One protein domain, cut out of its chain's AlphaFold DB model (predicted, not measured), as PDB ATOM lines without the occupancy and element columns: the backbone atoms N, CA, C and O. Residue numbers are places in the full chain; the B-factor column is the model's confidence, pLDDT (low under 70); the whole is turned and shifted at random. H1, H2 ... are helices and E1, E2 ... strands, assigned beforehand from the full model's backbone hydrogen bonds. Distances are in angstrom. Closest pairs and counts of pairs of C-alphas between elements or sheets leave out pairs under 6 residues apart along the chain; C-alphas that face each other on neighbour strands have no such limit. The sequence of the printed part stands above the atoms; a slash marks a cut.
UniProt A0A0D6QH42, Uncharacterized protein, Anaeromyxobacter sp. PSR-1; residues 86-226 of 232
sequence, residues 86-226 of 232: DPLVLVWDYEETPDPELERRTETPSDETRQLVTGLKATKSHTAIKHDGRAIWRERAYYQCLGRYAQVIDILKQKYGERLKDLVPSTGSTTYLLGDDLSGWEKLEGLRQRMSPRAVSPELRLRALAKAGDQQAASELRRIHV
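What this domain is: This is residues 86 to 226 of the 232 residues of an uncharacterized protein of Anaeromyxobacter sp. PSR-1 (UniProt A0A0D6QH42). A strongly twisted four-stranded sheet has helix H3 over one face and H6 over the other, while H7 packs on H6 away from the sheet and H5 packs beside H3. Strands E1 and E2 run on together towards one end of the long axis, where H1 and H2 form a loose loop whose residues 107 to 113 stick out. The 141 printed residues hold, in order, E1 H1 H2 E2 E3 H3 E4 H4 H5 H6 H7, of mixed class, with the mixed sheet running E3 E2 E1 E4. The whole is elongated, 56 by 35 by 29 A, and only just loose, close to compact, with a radius of gyration of the C-alphas of 17.4 A.

How they stand to each other: Inner strand E1, residues 88 to 98, is antiparallel to E2, residues 123 to 131, with N 93 and O 128 2.8 A apart. E2 bends by 53 degrees at residue 127 and forms a hairpin with E3, residues 134 to 140; N 129 and O 137 are 3.0 A apart. E4, residues 164 to 169, is parallel to E1, with N 92 and O 168 2.9 A apart. E3, H3, residues 146 to 163, and E4 form a split strand-helix-strand unit, two strands running the same way with E2 and E1 between them, and its crossover is right-handed. H3, at a height of 8.8 A over the sheet, and H6, residues 202 to 211, at 8.9 A, lie on opposite faces, making three layers, helices on both faces of a sheet. H4, residues 171 to 178, stands only just at the sheet's level, 3.9 A; the closest C-alphas of E1 and H4, Tyr 94 and Ser 173, are 4.7 A apart. H5, residues 184 to 195, touches H3 at a shallow tilt of 21 degrees, the same way, closest at the C-alphas of Ala 150 and Leu 191, 6.7 A. H7, residues 215 to 226, touches H6 with residues 216 to 221 alone, closest at the C-alphas of Ala 210 and Ala 218, 4.5 A. H1, residues 100 to 106, only grazes the sheet; H2, residues 111 to 117, is not on it. Every O i to N i+4 pair is within hydrogen-bond range in H1, H5, H6 and H7, against 12 of 14 in H3, 2 of 4 in H4 and 1 of 3 in H2, which has 1 of 4 O i to N i+3 pairs within range.

Where its parts are: E1 starts at C-alpha 88 (202.207, 187.702, 189.736) and is 30.9 A long; E2 is 23.3 A. H3, 22.3 A, has a kink of 68 degrees near residue 157. H7, 16.9 A, ends at C-alpha 226 (226.713, 182.735, 196.571).

The domain as a whole: The C-alphas of Ser 110 and Arg 198, the two farthest apart, are 56.6 A apart. The printed part has no cut and no long link. Residues 101 to 122 and residue 197 have pLDDT under 70.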
ATOM      1  N   ASP A  86     201.915 192.068 192.255       91.19
ATOM      2  CA  ASP A  86     202.257 192.545 190.909       91.19
ATOM      3  C   ASP A  86     203.781 192.793 190.830       91.19
ATOM      4  O   ASP A  86     204.286 193.665 191.543       91.19
ATOM      5  N   PRO A  87     204.548 192.041 190.015       92.88
ATOM      6  CA  PRO A  87     204.112 190.981 189.101       92.88
ATOM      7  C   PRO A  87     203.691 189.687 189.814       92.88
ATOM      8  O   PRO A  87     204.315 189.269 190.787       92.88
ATOM      9  N   LEU A  88     202.686 189.000 189.261       95.44
ATOM     10  CA  LEU A  88     202.207 187.702 189.736       95.44
ATOM     11  C   LEU A  88     202.823 186.558 188.917       95.44
ATOM     12  O   LEU A  88     202.644 186.473 187.700       95.44
ATOM     13  N   VAL A  89     203.512 185.644 189.600       96.75
ATOM     14  CA  VAL A  89     204.008 184.383 189.032       96.75
ATOM     15  C   VAL A  89     203.421 183.230 189.831       96.75
ATOM     16  O   VAL A  89     203.659 183.112 191.032       96.75
ATOM     17  N   LEU A  90     202.651 182.389 189.150       98.12
ATOM     18  CA  LEU A  90     202.046 181.193 189.721       98.12
ATOM     19  C   LEU A  90     202.863 179.962 189.339       98.12
ATOM     20  O   LEU A  90     203.627 179.982 188.371       98.12
ATOM     21  N   VAL A  91     202.689 178.884 190.095       98.56
ATOM     22  CA  VAL A  91     203.335 177.598 189.817       98.56
ATOM     23  C   VAL A  91     202.278 176.563 189.466       98.56
ATOM     24  O   VAL A  91     201.307 176.400 190.202       98.56
ATOM     25  N   TRP A  92     202.478 175.870 188.349       98.25
ATOM     26  CA  TRP A  92     201.761 174.648 188.012       98.25
ATOM     27  C   TRP A  92     202.521 173.474 188.614       98.25
ATOM     28  O   TRP A  92     203.666 173.218 188.248       98.25
ATOM     29  N   ASP A  93     201.913 172.788 189.566       97.56
ATOM     30  CA  ASP A  93     202.549 171.710 190.310       97.56
ATOM     31  C   ASP A  93     201.746 170.412 190.231       97.56
ATOM     32  O   ASP A  93     200.589 170.391 189.803       97.56
ATOM     33  N   TYR A  94     202.380 169.325 190.651       94.62
ATOM     34  CA  TYR A  94     201.795 168.002 190.755       94.62
ATOM     35  C   TYR A  94     201.884 167.511 192.198       94.62
ATOM     36  O   TYR A  94     202.952 167.520 192.809       94.62
ATOM     37  N   GLU A  95     200.755 167.061 192.737       92.44
ATOM     38  CA  GLU A  95     200.656 166.523 194.089       92.44
ATOM     39  C   GLU A  95     200.013 165.133 194.058       92.44
ATOM     40  O   GLU A  95     199.025 164.901 193.363       92.44
ATOM     41  N   GLU A  96     200.548 164.205 194.848       88.69
ATOM     42  CA  GLU A  96     199.906 162.924 195.146       88.69
ATOM     43  C   GLU A  96     199.391 162.966 196.582       88.69
ATOM     44  O   GLU A  96     200.138 163.276 197.511       88.69
ATOM     45  N   THR A  97     198.119 162.634 196.777       82.94
ATOM     46  CA  THR A  97     197.534 162.440 198.110       82.94
ATOM     47  C   THR A  97     197.123 160.984 198.274       82.94
ATOM     48  O   THR A  97     196.680 160.404 197.290       82.94
ATOM     49  N   PRO A  98     197.204 160.375 199.465       81.62
ATOM     50  CA  PRO A  98     196.689 159.023 199.680       81.62
ATOM     51  C   PRO A  98     195.228 158.881 199.235       81.62
ATOM     52  O   PRO A  98     194.426 159.804 199.412       81.62
ATOM     53  N   ASP A  99     194.895 157.734 198.654       76.12
ATOM     54  CA  ASP A  99     193.531 157.351 198.305       76.12
ATOM     55  C   ASP A  99     193.094 156.173 199.188       76.12
ATOM     56  O   ASP A  99     193.264 155.015 198.803       76.12
ATOM     57  N   PRO A 100     192.514 156.437 200.373       72.06
ATOM     58  CA  PRO A 100     192.183 155.384 201.326       72.06
ATOM     59  C   PRO A 100     191.095 154.431 200.808       72.06
ATOM     60  O   PRO A 100     190.920 153.339 201.347       72.06
ATOM     61  N   GLU A 101     190.317 154.829 199.798       69.69
ATOM     62  CA  GLU A 101     189.344 153.938 199.170       69.69
ATOM     63  C   GLU A 101     190.021 152.972 198.199       69.69
ATOM     64  O   GLU A 101     189.726 151.774 198.225       69.69
ATOM     65  N   LEU A 102     190.959 153.474 197.392       65.81
ATOM     66  CA  LEU A 102     191.774 152.638 196.518       65.81
ATOM     67  C   LEU A 102     192.679 151.701 197.331       65.81
ATOM     68  O   LEU A 102     192.736 150.517 197.007       65.81
ATOM     69  N   GLU A 103     193.287 152.181 198.425       67.69
ATOM     70  CA  GLU A 103     194.061 151.360 199.374       67.69
ATOM     71  C   GLU A 103     193.249 150.134 199.822       67.69
ATOM     72  O   GLU A 103     193.652 149.001 199.556       67.69
ATOM     73  N   ARG A 104     192.036 150.338 200.359       67.12
ATOM     74  CA  ARG A 104     191.147 149.237 200.788       67.12
ATOM     75  C   ARG A 104     190.767 148.274 199.659       67.12
ATOM     76  O   ARG A 104     190.635 147.073 199.889       67.12
ATOM     77  N   ARG A 105     190.571 148.773 198.433       62.41
ATOM     78  CA  ARG A 105     190.257 147.928 197.262       62.41
ATOM     79  C   ARG A 105     191.450 147.066 196.846       62.41
ATOM     80  O   ARG A 105     191.252 145.940 196.400       62.41
ATOM     81  N   THR A 106     192.674 147.567 197.013       58.31
ATOM     82  CA  THR A 106     193.906 146.824 196.692       58.31
ATOM     83  C   THR A 106     194.278 145.756 197.728       58.31
ATOM     84  O   THR A 106     195.044 144.846 197.412       58.31
ATOM     85  N   GLU A 107     193.709 145.811 198.938       57.16
ATOM     86  CA  GLU A 107     193.960 144.854 200.029       57.16
ATOM     87  C   GLU A 107     193.257 143.492 199.849       57.16
ATOM     88  O   GLU A 107     193.608 142.533 200.536       57.16
ATOM     89  N   THR A 108     192.302 143.361 198.916       52.19
ATOM     90  CA  THR A 108     191.538 142.113 198.693       52.19
ATOM     91  C   THR A 108     191.985 141.428 197.386       52.19
ATOM     92  O   THR A 108     191.640 141.918 196.310       52.19
ATOM     93  N   PRO A 109     192.757 140.320 197.407       50.25
ATOM     94  CA  PRO A 109     193.399 139.814 196.197       50.25
ATOM     95  C   PRO A 109     192.594 138.701 195.507       50.25
ATOM     96  O   PRO A 109     192.303 137.662 196.095       50.25
ATOM     97  N   SER A 110     192.355 138.865 194.206       54.94
ATOM     98  CA  SER A 110     192.580 137.767 193.259       54.94
ATOM     99  C   SER A 110     193.872 138.078 192.496       54.94
ATOM    100  O   SER A 110     194.119 139.233 192.136       54.94
ATOM    101  N   ASP A 111     194.729 137.075 192.299       53.56
ATOM    102  CA  ASP A 111     196.103 137.258 191.799       53.56
ATOM    103  C   ASP A 111     196.186 137.889 190.394       53.56
ATOM    104  O   ASP A 111     197.153 138.584 190.092       53.56
ATOM    105  N   GLU A 112     195.152 137.752 189.560       52.31
ATOM    106  CA  GLU A 112     195.079 138.399 188.238       52.31
ATOM    107  C   GLU A 112     194.774 139.905 188.323       52.31
ATOM    108  O   GLU A 112     195.245 140.694 187.503       52.31
ATOM    109  N   THR A 113     194.050 140.339 189.363       51.97
ATOM    110  CA  THR A 113     193.737 141.759 189.601       51.97
ATOM    111  C   THR A 113     194.967 142.514 190.109       51.97
ATOM    112  O   THR A 113     195.122 143.700 189.816       51.97
ATOM    113  N   ARG A 114     195.895 141.824 190.801       47.81
ATOM    114  CA  ARG A 114     197.143 142.425 191.293       47.81
ATOM    115  C   ARG A 114     197.922 143.078 190.163       47.81
ATOM    116  O   ARG A 114     198.221 144.244 190.298       47.81
ATOM    117  N   GLN A 115     198.203 142.418 189.044       43.53
ATOM    118  CA  GLN A 115     199.154 142.969 188.064       43.53
ATOM    119  C   GLN A 115     198.647 144.225 187.324       43.53
ATOM    120  O   GLN A 115     199.433 145.121 187.020       43.53
ATOM    121  N   LEU A 116     197.331 144.335 187.106       49.47
ATOM    122  CA  LEU A 116     196.691 145.503 186.480       49.47
ATOM    123  C   LEU A 116     196.400 146.634 187.479       49.47
ATOM    124  O   LEU A 116     196.498 147.804 187.115       49.47
ATOM    125  N   VAL A 117     196.106 146.306 188.743       45.97
ATOM    126  CA  VAL A 117     195.911 147.289 189.824       45.97
ATOM    127  C   VAL A 117     197.246 147.762 190.418       45.97
ATOM    128  O   VAL A 117     197.346 148.910 190.823       45.97
ATOM    129  N   THR A 118     198.315 146.955 190.395       43.34
ATOM    130  CA  THR A 118     199.643 147.301 190.956       43.34
ATOM    131  C   THR A 118     200.370 148.422 190.213       43.34
ATOM    132  O   THR A 118     201.367 148.930 190.719       43.34
ATOM    133  N   GLY A 119     199.890 148.821 189.031       47.84
ATOM    134  CA  GLY A 119     200.346 150.041 188.360       47.84
ATOM    135  C   GLY A 119     199.682 151.315 188.897       47.84
ATOM    136  O   GLY A 119     200.239 152.402 188.739       47.84
ATOM    137  N   LEU A 120     198.518 151.203 189.548       52.69
ATOM    138  CA  LEU A 120     197.899 152.313 190.258       52.69
ATOM    139  C   LEU A 120     198.537 152.418 191.640       52.69
ATOM    140  O   LEU A 120     198.329 151.580 192.516       52.69
ATOM    141  N   LYS A 121     199.298 153.490 191.854       58.44
ATOM    142  CA  LYS A 121     199.576 153.934 193.217       58.44
ATOM    143  C   LYS A 121     198.238 154.168 193.915       58.44
ATOM    144  O   LYS A 121     197.317 154.707 193.302       58.44
ATOM    145  N   ALA A 122     198.149 153.818 195.193       66.75
ATOM    146  CA  ALA A 122     196.992 154.119 196.029       66.75
ATOM    147  C   ALA A 122     196.957 155.613 196.410       66.75
ATOM    148  O   ALA A 122     196.850 156.000 197.570       66.75
ATOM    149  N   THR A 123     197.147 156.473 195.412       72.69
ATOM    150  CA  THR A 123     197.219 157.916 195.538       72.69
ATOM    151  C   THR A 123     196.349 158.577 194.476       72.69
ATOM    152  O   THR A 123     196.219 158.127 193.336       72.69
ATOM    153  N   LYS A 124     195.735 159.691 194.863       82.12
ATOM    154  CA  LYS A 124     195.074 160.625 193.970       82.12
ATOM    155  C   LYS A 124     196.085 161.642 193.465       82.12
ATOM    156  O   LYS A 124     196.640 162.423 194.237       82.12
ATOM    157  N   SER A 125     196.295 161.623 192.159       88.19
ATOM    158  CA  SER A 125     197.115 162.583 191.437       88.19
ATOM    159  C   SER A 125     196.334 163.865 191.171       88.19
ATOM    160  O   SER A 125     195.270 163.828 190.547       88.19
ATOM    161  N   HIS A 126     196.886 164.995 191.591       93.31
ATOM    162  CA  HIS A 126     196.311 166.316 191.399       93.31
ATOM    163  C   HIS A 126     197.290 167.236 190.692       93.31
ATOM    164  O   HIS A 126     198.487 167.243 190.980       93.31
ATOM    165  N   THR A 127     196.752 168.060 189.807       95.44
ATOM    166  CA  THR A 127     197.415 169.284 189.391       95.44
ATOM    167  C   THR A 127     197.047 170.362 190.398       95.44
ATOM    168  O   THR A 127     195.876 170.519 190.748       95.44
ATOM    169  N   ALA A 128     198.038 171.116 190.860       97.06
ATOM    170  CA  ALA A 128     197.852 172.217 191.791       97.06
ATOM    171  C   ALA A 128     198.352 173.528 191.184       97.06
ATOM    172  O   ALA A 128     199.439 173.585 190.613       97.06
ATOM    173  N   ILE A 129     197.588 174.603 191.363       98.31
ATOM    174  CA  ILE A 129     198.063 175.963 191.094       98.31
ATOM    175  C   ILE A 129     198.527 176.528 192.428       98.31
ATOM    176  O   ILE A 129     197.737 176.595 193.374       98.31
ATOM    177  N   LYS A 130     199.798 176.916 192.526       98.38
ATOM    178  CA  LYS A 130     200.402 177.419 193.762       98.38
ATOM    179  C   LYS A 130     200.783 178.890 193.667       98.38
ATOM    180  O   LYS A 130     201.284 179.359 192.646       98.38
ATOM    181  N   HIS A 131     200.598 179.582 194.783       97.94
ATOM    182  CA  HIS A 131     201.053 180.941 195.034       97.94
ATOM    183  C   HIS A 131     201.667 181.012 196.437       97.94
ATOM    184  O   HIS A 131     201.082 180.509 197.394       97.94
ATOM    185  N   ASP A 132     202.858 181.603 196.555       94.69
ATOM    186  CA  ASP A 132     203.594 181.740 197.825       94.69
ATOM    187  C   ASP A 132     203.690 180.432 198.644       94.69
ATOM    188  O   ASP A 132     203.487 180.391 199.855       94.69
ATOM    189  N   GLY A 133     203.937 179.316 197.951       93.69
ATOM    190  CA  GLY A 133     204.061 177.992 198.565       93.69
ATOM    191  C   GLY A 133     202.753 177.303 198.949       93.69
ATOM    192  O   GLY A 133     202.775 176.167 199.418       93.69
ATOM    193  N   ARG A 134     201.601 177.939 198.718       96.06
ATOM    194  CA  ARG A 134     200.280 177.373 199.009       96.06
ATOM    195  C   ARG A 134     199.523 177.097 197.724       96.06
ATOM    196  O   ARG A 134     199.520 177.919 196.815       96.06
ATOM    197  N   ALA A 135     198.841 175.961 197.659       97.00
ATOM    198  CA  ALA A 135     197.902 175.715 196.576       97.00
ATOM    199  C   ALA A 135     196.678 176.625 196.734       97.00
ATOM    200  O   ALA A 135     196.013 176.600 197.770       97.00
ATOM    201  N   ILE A 136     196.403 177.411 195.697       97.88
ATOM    202  CA  ILE A 136     195.198 178.236 195.566       97.88
ATOM    203  C   ILE A 136     194.085 177.490 194.825       97.88
ATOM    204  O   ILE A 136     192.923 177.867 194.933       97.88
ATOM    205  N   TRP A 137     194.442 176.431 194.093       98.00
ATOM    206  CA  TRP A 137     193.507 175.534 193.426       98.00
ATOM    207  C   TRP A 137     194.104 174.136 193.261       98.00
ATOM    208  O   TRP A 137     195.328 173.995 193.163       98.00
ATOM    209  N   ARG A 138     193.239 173.118 193.202       95.69
ATOM    210  CA  ARG A 138     193.582 171.731 192.864       95.69
ATOM    211  C   ARG A 138     192.496 171.114 192.001       95.69
ATOM    212  O   ARG A 138     191.319 171.318 192.264       95.69
ATOM    213  N   GLU A 139     192.906 170.304 191.041       94.88
ATOM    214  CA  GLU A 139     192.014 169.467 190.240       94.88
ATOM    215  C   GLU A 139     192.700 168.147 189.890       94.88
ATOM    216  O   GLU A 139     193.902 167.983 190.120       94.88
ATOM    217  N   ARG A 140     191.946 167.185 189.352       91.88
ATOM    218  CA  ARG A 140     192.509 165.889 188.971       91.88
ATOM    219  C   ARG A 140     193.590 166.061 187.899       91.88
ATOM    220  O   ARG A 140     193.365 166.721 186.889       91.88
ATOM    221  N   ALA A 141     194.750 165.439 188.112       89.81
ATOM    222  CA  ALA A 141     195.812 165.421 187.111       89.81
ATOM    223  C   ALA A 141     195.531 164.369 186.034       89.81
ATOM    224  O   ALA A 141     195.209 163.217 186.339       89.81
ATOM    225  N   TYR A 142     195.770 164.759 184.785       86.38
ATOM    226  CA  TYR A 142     195.827 163.858 183.639       86.38
ATOM    227  C   TYR A 142     197.241 163.835 183.064       86.38
ATOM    228  O   TYR A 142     197.973 164.824 183.129       86.38
ATOM    229  N   TYR A 143     197.629 162.686 182.515       87.25
ATOM    230  CA  TYR A 143     198.868 162.545 181.759       87.25
ATOM    231  C   TYR A 143     198.749 163.299 180.425       87.25
ATOM    232  O   TYR A 143     197.685 163.272 179.811       87.25
ATOM    233  N   GLN A 144     199.818 163.975 179.997       89.88
ATOM    234  CA  GLN A 144     199.860 164.831 178.799       89.88
ATOM    235  C   GLN A 144     198.811 165.948 178.781       89.88
ATOM    236  O   GLN A 144     198.119 166.189 177.792       89.88
ATOM    237  N   CYS A 145     198.689 166.678 179.884       92.25
ATOM    238  CA  CYS A 145     197.636 167.678 180.059       92.25
ATOM    239  C   CYS A 145     197.964 169.087 179.520       92.25
ATOM    240  O   CYS A 145     197.385 170.067 179.989       92.25
ATOM    241  N   LEU A 146     198.826 169.235 178.504       94.75
ATOM    242  CA  LEU A 146     199.143 170.546 177.900       94.75
ATOM    243  C   LEU A 146     197.906 171.309 177.396       94.75
ATOM    244  O   LEU A 146     197.837 172.533 177.525       94.75
ATOM    245  N   GLY A 147     196.911 170.599 176.853       94.50
ATOM    246  CA  GLY A 147     195.640 171.211 176.455       94.50
ATOM    247  C   GLY A 147     194.903 171.835 177.642       94.50
ATOM    248  O   GLY A 147     194.409 172.958 177.546       94.50
ATOM    249  N   ARG A 148     194.902 171.153 178.794       95.94
ATOM    250  CA  ARG A 148     194.301 171.662 180.030       95.94
ATOM    251  C   ARG A 148     195.091 172.833 180.611       95.94
ATOM    252  O   ARG A 148     194.503 173.830 181.016       95.94
ATOM    253  N   TYR A 149     196.417 172.749 180.584       97.50
ATOM    254  CA  TYR A 149     197.302 173.845 180.977       97.50
ATOM    255  C   TYR A 149     197.006 175.134 180.188       97.50
ATOM    256  O   TYR A 149     196.930 176.212 180.774       97.50
ATOM    257  N   ALA A 150     196.747 175.029 178.878       97.06
ATOM    258  CA  ALA A 150     196.343 176.167 178.051       97.06
ATOM    259  C   ALA A 150     195.005 176.787 178.496       97.06
ATOM    260  O   ALA A 150     194.916 178.005 178.639       97.06
ATOM    261  N   GLN A 151     193.993 175.960 178.775       97.44
ATOM    262  CA  GLN A 151     192.696 176.433 179.281       97.44
ATOM    263  C   GLN A 151     192.847 177.166 180.620       97.44
ATOM    264  O   GLN A 151     192.267 178.230 180.824       97.44
ATOM    265  N   VAL A 152     193.660 176.619 181.527       97.88
ATOM    266  CA  VAL A 152     193.921 177.235 182.832       97.88
ATOM    267  C   VAL A 152     194.635 178.577 182.678       97.88
ATOM    268  O   VAL A 152     194.272 179.525 183.370       97.88
ATOM    269  N   ILE A 153     195.587 178.711 181.746       97.19
ATOM    270  CA  ILE A 153     196.193 180.014 181.419       97.19
ATOM    271  C   ILE A 153     195.120 181.043 181.056       97.19
ATOM    272  O   ILE A 153     195.164 182.166 181.561       97.19
ATOM    273  N   ASP A 154     194.154 180.678 180.214       97.19
ATOM    274  CA  ASP A 154     193.105 181.602 179.783       97.19
ATOM    275  C   ASP A 154     192.211 182.034 180.957       97.19
ATOM    276  O   ASP A 154     191.901 183.220 181.092       97.19
ATOM    277  N   ILE A 155     191.869 181.112 181.862       98.38
ATOM    278  CA  ILE A 155     191.103 181.424 183.081       98.38
ATOM    279  C   ILE A 155     191.905 182.347 184.009       98.38
ATOM    280  O   ILE A 155     191.386 183.355 184.499       98.38
ATOM    281  N   LEU A 156     193.189 182.052 184.227       97.56
ATOM    282  CA  LEU A 156     194.067 182.866 185.068       97.56
ATOM    283  C   LEU A 156     194.259 184.270 184.489       97.56
ATOM    284  O   LEU A 156     194.263 185.246 185.241       97.56
ATOM    285  N   LYS A 157     194.368 184.399 183.164       95.88
ATOM    286  CA  LYS A 157     194.410 185.698 182.483       95.88
ATOM    287  C   LYS A 157     193.130 186.492 182.689       95.88
ATOM    288  O   LYS A 157     193.206 187.685 182.960       95.88
ATOM    289  N   GLN A 158     191.968 185.853 182.585       97.19
ATOM    290  CA  GLN A 158     190.694 186.524 182.850       97.19
ATOM    291  C   GLN A 158     190.602 187.012 184.305       97.19
ATOM    292  O   GLN A 158     190.093 188.102 184.548       97.19
ATOM    293  N   LYS A 159     191.131 186.241 185.268       97.75
ATOM    294  CA  LYS A 159     191.127 186.595 186.697       97.75
ATOM    295  C   LYS A 159     192.118 187.706 187.056       97.75
ATOM    296  O   LYS A 159     191.767 188.642 187.770       97.75
ATOM    297  N   TYR A 160     193.369 187.576 186.624       96.62
ATOM    298  CA  TYR A 160     194.484 188.397 187.114       96.62
ATOM    299  C   TYR A 160     194.971 189.442 186.100       96.62
ATOM    300  O   TYR A 160     195.730 190.344 186.466       96.62
ATOM    301  N   GLY A 161     194.516 189.356 184.848       93.88
ATOM    302  CA  GLY A 161     194.849 190.289 183.779       93.88
ATOM    303  C   GLY A 161     196.354 190.407 183.554       93.88
ATOM    304  O   GLY A 161     197.103 189.437 183.659       93.88
ATOM    305  N   GLU A 162     196.801 191.635 183.303       93.00
ATOM    306  CA  GLU A 162     198.205 191.962 183.046       93.00
ATOM    307  C   GLU A 162     199.147 191.641 184.213       93.00
ATOM    308  O   GLU A 162     200.355 191.561 183.998       93.00
ATOM    309  N   ARG A 163     198.644 191.457 185.442       94.25
ATOM    310  CA  ARG A 163     199.502 191.110 186.586       94.25
ATOM    311  C   ARG A 163     200.056 189.698 186.466       94.25
ATOM    312  O   ARG A 163     201.166 189.461 186.931       94.25
ATOM    313  N   LEU A 164     199.331 188.780 185.819       95.44
ATOM    314  CA  LEU A 164     199.816 187.426 185.561       95.44
ATOM    315  C   LEU A 164     200.960 187.465 184.549       95.44
ATOM    316  O   LEU A 164     200.761 187.765 183.372       95.44
ATOM    317  N   LYS A 165     202.164 187.135 185.009       95.00
ATOM    318  CA  LYS A 165     203.368 187.130 184.175       95.00
ATOM    319  C   LYS A 165     203.846 185.734 183.803       95.00
ATOM    320  O   LYS A 165     204.417 185.569 182.730       95.00
ATOM    321  N   ASP A 166     203.646 184.739 184.663       96.19
ATOM    322  CA  ASP A 166     203.993 183.349 184.356       96.19
ATOM    323  C   ASP A 166     203.125 182.346 185.145       96.19
ATOM    324  O   ASP A 166     202.590 182.670 186.207       96.19
ATOM    325  N   LEU A 167     203.034 181.124 184.624       97.25
ATOM    326  CA  LEU A 167     202.473 179.928 185.246       97.25
ATOM    327  C   LEU A 167     203.538 178.846 185.076       97.25
ATOM    328  O   LEU A 167     203.527 178.076 184.121       97.25
ATOM    329  N   VAL A 168     204.541 178.848 185.939       96.56
ATOM    330  CA  VAL A 168     205.746 178.048 185.717       96.56
ATOM    331  C   VAL A 168     205.486 176.608 186.159       96.56
ATOM    332  O   VAL A 168     205.078 176.415 187.304       96.56
ATOM    333  N   PRO A 169     205.713 175.590 185.314       97.31
ATOM    334  CA  PRO A 169     205.636 174.209 185.766       97.31
ATOM    335  C   PRO A 169     206.789 173.884 186.717       97.31
ATOM    336  O   PRO A 169     207.942 174.218 186.439       97.31
ATOM    337  N   SER A 170     206.480 173.218 187.826       97.19
ATOM    338  CA  SER A 170     207.494 172.618 188.694       97.19
ATOM    339  C   SER A 170     208.173 171.443 187.999       97.19
ATOM    340  O   SER A 170     207.562 170.791 187.142       97.19
ATOM    341  N   THR A 171     209.390 171.095 188.424       95.25
ATOM    342  CA  THR A 171     210.079 169.889 187.945       95.25
ATOM    343  C   THR A 171     209.211 168.643 188.149       95.25
ATOM    344  O   THR A 171     209.104 167.817 187.243       95.25
ATOM    345  N   GLY A 172     208.518 168.540 189.290       92.94
ATOM    346  CA  GLY A 172     207.633 167.412 189.613       92.94
ATOM    347  C   GLY A 172     206.410 167.286 188.700       92.94
ATOM    348  O   GLY A 172     205.922 166.181 188.476       92.94
ATOM    349  N   SER A 173     205.946 168.396 188.122       95.56
ATOM    350  CA  SER A 173     204.791 168.405 187.219       95.56
ATOM    351  C   SER A 173     205.113 168.013 185.776       95.56
ATOM    352  O   SER A 173     204.206 167.630 185.039       95.56
ATOM    353  N   THR A 174     206.386 168.074 185.368       94.06
ATOM    354  CA  THR A 174     206.797 167.921 183.958       94.06
ATOM    355  C   THR A 174     206.368 166.586 183.349       94.06
ATOM    356  O   THR A 174     205.834 166.573 182.242       94.06
ATOM    357  N   THR A 175     206.504 165.481 184.090       90.62
ATOM    358  CA  THR A 175     206.097 164.142 183.636       90.62
ATOM    359  C   THR A 175     204.612 164.072 183.293       90.62
ATOM    360  O   THR A 175     204.249 163.501 182.273       90.62
ATOM    361  N   TYR A 176     203.739 164.656 184.117       91.81
ATOM    362  CA  TYR A 176     202.295 164.645 183.858       91.81
ATOM    363  C   TYR A 176     201.883 165.698 182.834       91.81
ATOM    364  O   TYR A 176     200.971 165.463 182.048       91.81
ATOM    365  N   LEU A 177     202.558 166.844 182.820       95.19
ATOM    366  CA  LEU A 177     202.251 167.924 181.894       95.19
ATOM    367  C   LEU A 177     202.603 167.550 180.450       95.19
ATOM    368  O   LEU A 177     201.781 167.733 179.556       95.19
ATOM    369  N   LEU A 178     203.807 167.021 180.232       93.75
ATOM    370  CA  LEU A 178     204.367 166.773 178.899       93.75
ATOM    371  C   LEU A 178     204.232 165.315 178.456       93.75
ATOM    372  O   LEU A 178     204.157 165.044 177.259       93.75
ATOM    373  N   GLY A 179     204.203 164.382 179.411       89.69
ATOM    374  CA  GLY A 179     204.249 162.949 179.145       89.69
ATOM    375  C   GLY A 179     205.368 162.559 178.186       89.69
ATOM    376  O   GLY A 179     206.507 162.989 178.355       89.69
ATOM    377  N   ASP A 180     205.037 161.753 177.182       87.75
ATOM    378  CA  ASP A 180     205.937 161.314 176.113       87.75
ATOM    379  C   ASP A 180     205.797 162.133 174.813       87.75
ATOM    380  O   ASP A 180     206.256 161.707 173.753       87.75
ATOM    381  N   ASP A 181     205.219 163.342 174.875       85.31
ATOM    382  CA  ASP A 181     205.165 164.236 173.716       85.31
ATOM    383  C   ASP A 181     206.551 164.849 173.480       85.31
ATOM    384  O   ASP A 181     206.977 165.770 174.182       85.31
ATOM    385  N   LEU A 182     207.246 164.369 172.445       87.50
ATOM    386  CA  LEU A 182     208.573 164.860 172.053       87.50
ATOM    387  C   LEU A 182     208.592 166.367 171.737       87.50
ATOM    388  O   LEU A 182     209.637 167.004 171.853       87.50
ATOM    389  N   SER A 183     207.444 166.942 171.366       91.19
ATOM    390  CA  SER A 183     207.269 168.378 171.109       91.19
ATOM    391  C   SER A 183     206.703 169.150 172.309       91.19
ATOM    392  O   SER A 183     206.467 170.357 172.222       91.19
ATOM    393  N   GLY A 184     206.490 168.483 173.448       91.19
ATOM    394  CA  GLY A 184     205.811 169.054 174.610       91.19
ATOM    395  C   GLY A 184     206.499 170.308 175.152       91.19
ATOM    396  O   GLY A 184     205.830 171.292 175.464       91.19
ATOM    397  N   TRP A 185     207.834 170.314 175.204       93.69
ATOM    398  CA  TRP A 185     208.610 171.472 175.663       93.69
ATOM    399  C   TRP A 185     208.448 172.700 174.761       93.69
ATOM    400  O   TRP A 185     208.272 173.808 175.263       93.69
ATOM    401  N   GLU A 186     208.460 172.510 173.440       94.69
ATOM    402  CA  GLU A 186     208.259 173.596 172.475       94.69
ATOM    403  C   GLU A 186     206.844 174.180 172.596       94.69
ATOM    404  O   GLU A 186     206.668 175.398 172.689       94.69
ATOM    405  N   LYS A 187     205.830 173.310 172.685       94.94
ATOM    406  CA  LYS A 187     204.428 173.714 172.873       94.94
ATOM    407  C   LYS A 187     204.220 174.486 174.177       94.94
ATOM    408  O   LYS A 187     203.543 175.516 174.175       94.94
ATOM    409  N   LEU A 188     204.797 174.001 175.279       95.31
ATOM    410  CA  LEU A 188     204.753 174.652 176.589       95.31
ATOM    411  C   LEU A 188     205.353 176.058 176.533       95.31
ATOM    412  O   LEU A 188     204.752 177.015 177.022       95.31
ATOM    413  N   GLU A 189     206.524 176.201 175.919       92.75
ATOM    414  CA  GLU A 189     207.177 177.500 175.809       92.75
ATOM    415  C   GLU A 189     206.363 178.463 174.931       92.75
ATOM    416  O   GLU A 189     206.130 179.608 175.321       92.75
ATOM    417  N   GLY A 190     205.801 177.983 173.817       93.38
ATOM    418  CA  GLY A 190     204.879 178.766 172.990       93.38
ATOM    419  C   GLY A 190     203.612 179.212 173.737       93.38
ATOM    420  O   GLY A 190     203.121 180.324 173.532       93.38
ATOM    421  N   LEU A 191     203.074 178.382 174.637       93.75
ATOM    422  CA  LEU A 191     201.963 178.752 175.523       93.75
ATOM    423  C   LEU A 191     202.356 179.874 176.493       93.75
ATOM    424  O   LEU A 191     201.637 180.870 176.607       93.75
ATOM    425  N   ARG A 192     203.516 179.751 177.142       92.06
ATOM    426  CA  ARG A 192     204.017 180.738 178.111       92.06
ATOM    427  C   ARG A 192     204.358 182.078 177.459       92.06
ATOM    428  O   ARG A 192     204.008 183.126 178.000       92.06
ATOM    429  N   GLN A 193     204.937 182.071 176.261       88.94
ATOM    430  CA  GLN A 193     205.222 183.293 175.497       88.94
ATOM    431  C   GLN A 193     203.947 184.023 175.061       88.94
ATOM    432  O   GLN A 193     203.867 185.248 175.164       88.94
ATOM    433  N   ARG A 194     202.912 183.284 174.634       86.56
ATOM    434  CA  ARG A 194     201.583 183.865 174.364       86.56
ATOM    435  C   ARG A 194     200.918 184.406 175.627       86.56
ATOM    436  O   ARG A 194     200.034 185.264 175.542       86.56
ATOM    437  N   MET A 195     201.295 183.897 176.796       85.44
ATOM    438  CA  MET A 195     200.732 184.360 178.049       85.44
ATOM    439  C   MET A 195     201.241 185.747 178.437       85.44
ATOM    440  O   MET A 195     200.425 186.644 178.637       85.44
ATOM    441  N   SER A 196     202.561 185.923 178.476       82.06
ATOM    442  CA  SER A 196     203.217 187.208 178.720       82.06
ATOM    443  C   SER A 196     204.405 187.358 177.765       82.06
ATOM    444  O   SER A 196     205.454 186.759 178.004       82.06
ATOM    445  N   PRO A 197     204.297 188.198 176.716       69.75
ATOM    446  CA  PRO A 197     205.395 188.426 175.773       69.75
ATOM    447  C   PRO A 197     206.622 189.075 176.425       69.75
ATOM    448  O   PRO A 197     207.734 188.987 175.907       69.75
ATOM    449  N   ARG A 198     206.430 189.766 177.557       75.31
ATOM    450  CA  ARG A 198     207.540 190.326 178.329       75.31
ATOM    451  C   ARG A 198     208.186 189.222 179.150       75.31
ATOM    452  O   ARG A 198     207.522 188.585 179.968       75.31
ATOM    453  N   ALA A 199     209.491 189.056 178.953       71.69
ATOM    454  CA  ALA A 199     210.286 188.093 179.690       71.69
ATOM    455  C   ALA A 199     210.215 188.372 181.198       71.69
ATOM    456  O   ALA A 199     210.613 189.435 181.676       71.69
ATOM    457  N   VAL A 200     209.719 187.392 181.950       85.81
ATOM    458  CA  VAL A 200     209.855 187.348 183.406       85.81
ATOM    459  C   VAL A 200     211.301 187.018 183.737       85.81
ATOM    460  O   VAL A 200     211.890 186.146 183.090       85.81
ATOM    461  N   SER A 201     211.888 187.695 184.725       89.50
ATOM    462  CA  SER A 201     213.262 187.389 185.114       89.50
ATOM    463  C   SER A 201     213.371 185.919 185.559       89.50
ATOM    464  O   SER A 201     212.474 185.412 186.244       89.50
ATOM    465  N   PRO A 202     214.451 185.208 185.186       91.25
ATOM    466  CA  PRO A 202     214.683 183.839 185.649       91.25
ATOM    467  C   PRO A 202     214.623 183.719 187.175       91.25
ATOM    468  O   PRO A 202     214.027 182.785 187.701       91.25
ATOM    469  N   GLU A 203     215.150 184.715 187.885       92.69
ATOM    470  CA  GLU A 203     215.144 184.747 189.344       92.69
ATOM    471  C   GLU A 203     213.727 184.772 189.939       92.69
ATOM    472  O   GLU A 203     213.455 184.050 190.898       92.69
ATOM    473  N   LEU A 204     212.794 185.544 189.366       92.88
ATOM    474  CA  LEU A 204     211.421 185.603 189.877       92.88
ATOM    475  C   LEU A 204     210.706 184.250 189.728       92.88
ATOM    476  O   LEU A 204     209.998 183.824 190.641       92.88
ATOM    477  N   ARG A 205     210.947 183.537 188.619       94.88
ATOM    478  CA  ARG A 205     210.437 182.171 188.410       94.88
ATOM    479  C   ARG A 205     211.016 181.199 189.424       94.88
ATOM    480  O   ARG A 205     210.271 180.455 190.055       94.88
ATOM    481  N   LEU A 206     212.335 181.237 189.604       96.56
ATOM    482  CA  LEU A 206     213.026 180.381 190.558       96.56
ATOM    483  C   LEU A 206     212.521 180.619 191.987       96.56
ATOM    484  O   LEU A 206     212.293 179.656 192.714       96.56
ATOM    485  N   ARG A 207     212.274 181.876 192.386       95.94
ATOM    486  CA  ARG A 207     211.684 182.217 193.696       95.94
ATOM    487  C   ARG A 207     210.287 181.628 193.867       95.94
ATOM    488  O   ARG A 207     210.010 181.054 194.918       95.94
ATOM    489  N   ALA A 208     209.427 181.739 192.854       96.81
ATOM    490  CA  ALA A 208     208.088 181.152 192.895       96.81
ATOM    491  C   ALA A 208     208.145 179.617 193.022       96.81
ATOM    492  O   ALA A 208     207.495 179.048 193.899       96.81
ATOM    493  N   LEU A 209     208.983 178.963 192.213       97.88
ATOM    494  CA  LEU A 209     209.207 177.514 192.244       97.88
ATOM    495  C   LEU A 209     209.769 177.034 193.590       97.88
ATOM    496  O   LEU A 209     209.238 176.098 194.187       97.88
ATOM    497  N   ALA A 210     210.800 177.700 194.111       97.06
ATOM    498  CA  ALA A 210     211.405 177.349 195.392       97.06
ATOM    499  C   ALA A 210     210.397 177.461 196.545       97.06
ATOM    500  O   ALA A 210     210.321 176.567 197.387       97.06
ATOM    501  N   LYS A 211     209.571 178.518 196.553       96.75
ATOM    502  CA  LYS A 211     208.467 178.666 197.514       96.75
ATOM    503  C   LYS A 211     207.429 177.552 197.377       96.75
ATOM    504  O   LYS A 211     206.920 177.086 198.387       96.75
ATOM    505  N   ALA A 212     207.141 177.107 196.152       96.44
ATOM    506  CA  ALA A 212     206.245 175.982 195.879       96.44
ATOM    507  C   ALA A 212     206.796 174.610 196.319       96.44
ATOM    508  O   ALA A 212     206.043 173.636 196.317       96.44
ATOM    509  N   GLY A 213     208.064 174.540 196.745       95.69
ATOM    510  CA  GLY A 213     208.717 173.321 197.223       95.69
ATOM    511  C   GLY A 213     209.651 172.664 196.203       95.69
ATOM    512  O   GLY A 213     210.192 171.592 196.488       95.69
ATOM    513  N   ASP A 214     209.879 173.296 195.048       96.38
ATOM    514  CA  ASP A 214     210.774 172.780 194.013       96.38
ATOM    515  C   ASP A 214     212.241 172.820 194.480       96.38
ATOM    516  O   ASP A 214     212.862 173.880 194.627       96.38
ATOM    517  N   GLN A 215     212.803 171.636 194.724       94.69
ATOM    518  CA  GLN A 215     214.156 171.480 195.263       94.69
ATOM    519  C   GLN A 215     215.247 171.891 194.270       94.69
ATOM    520  O   GLN A 215     216.319 172.350 194.687       94.69
ATOM    521  N   GLN A 216     214.987 171.745 192.969       94.19
ATOM    522  CA  GLN A 216     215.935 172.129 191.932       94.19
ATOM    523  C   GLN A 216     216.017 173.653 191.853       94.19
ATOM    524  O   GLN A 216     217.117 174.206 191.920       94.19
ATOM    525  N   ALA A 217     214.870 174.335 191.837       94.88
ATOM    526  CA  ALA A 217     214.827 175.794 191.858       94.88
ATOM    527  C   ALA A 217     215.427 176.381 193.147       94.88
ATOM    528  O   ALA A 217     216.194 177.342 193.092       94.88
ATOM    529  N   ALA A 218     215.138 175.778 194.305       94.25
ATOM    530  CA  ALA A 218     215.716 176.200 195.581       94.25
ATOM    531  C   ALA A 218     217.247 176.067 195.600       94.25
ATOM    532  O   ALA A 218     217.941 176.913 196.165       94.25
ATOM    533  N   SER A 219     217.785 175.014 194.982       94.31
ATOM    534  CA  SER A 219     219.232 174.812 194.864       94.31
ATOM    535  C   SER A 219     219.879 175.819 193.921       94.31
ATOM    536  O   SER A 219     220.943 176.344 194.243       94.31
ATOM    537  N   GLU A 220     219.222 176.135 192.809       93.94
ATOM    538  CA  GLU A 220     219.727 177.099 191.833       93.94
ATOM    539  C   GLU A 220     219.742 178.531 192.382       93.94
ATOM    540  O   GLU A 220     220.742 179.233 192.249       93.94
ATOM    541  N   LEU A 221     218.696 178.948 193.107       92.06
ATOM    542  CA  LEU A 221     218.700 180.246 193.791       92.06
ATOM    543  C   LEU A 221     219.869 180.385 194.757       92.06
ATOM    544  O   LEU A 221     220.486 181.445 194.810       92.06
ATOM    545  N   ARG A 222     220.169 179.335 195.531       91.44
ATOM    546  CA  ARG A 222     221.290 179.364 196.479       91.44
ATOM    547  C   ARG A 222     222.619 179.604 195.768       91.44
ATOM    548  O   ARG A 222     223.415 180.378 196.281       91.44
ATOM    549  N   ARG A 223     222.836 178.997 194.596       90.31
ATOM    550  CA  ARG A 223     224.051 179.210 193.791       90.31
ATOM    551  C   ARG A 223     224.181 180.658 193.334       90.31
ATOM    552  O   ARG A 223     225.192 181.282 193.620       90.31
ATOM    553  N   ILE A 224     223.113 181.213 192.756       87.00
ATOM    554  CA  ILE A 224     223.093 182.609 192.289       87.00
ATOM    555  C   ILE A 224     223.470 183.577 193.420       87.00
ATOM    556  O   ILE A 224     224.264 184.485 193.203       87.00
ATOM    557  N   HIS A 225     222.944 183.369 194.635       79.94
ATOM    558  CA  HIS A 225     223.238 184.246 195.774       79.94
ATOM    559  C   HIS A 225     224.691 184.135 196.265       79.94
ATOM    560  O   HIS A 225     225.252 185.143 196.696       79.94
ATOM    561  N   VAL A 226     225.302 182.945 196.199       73.81
ATOM    562  CA  VAL A 226     226.713 182.735 196.571       73.81
ATOM    563  C   VAL A 226     227.643 183.451 195.587       73.81
ATOM    564  O   VAL A 226     228.511 184.203 196.025       73.81
TER     565      VAL A 226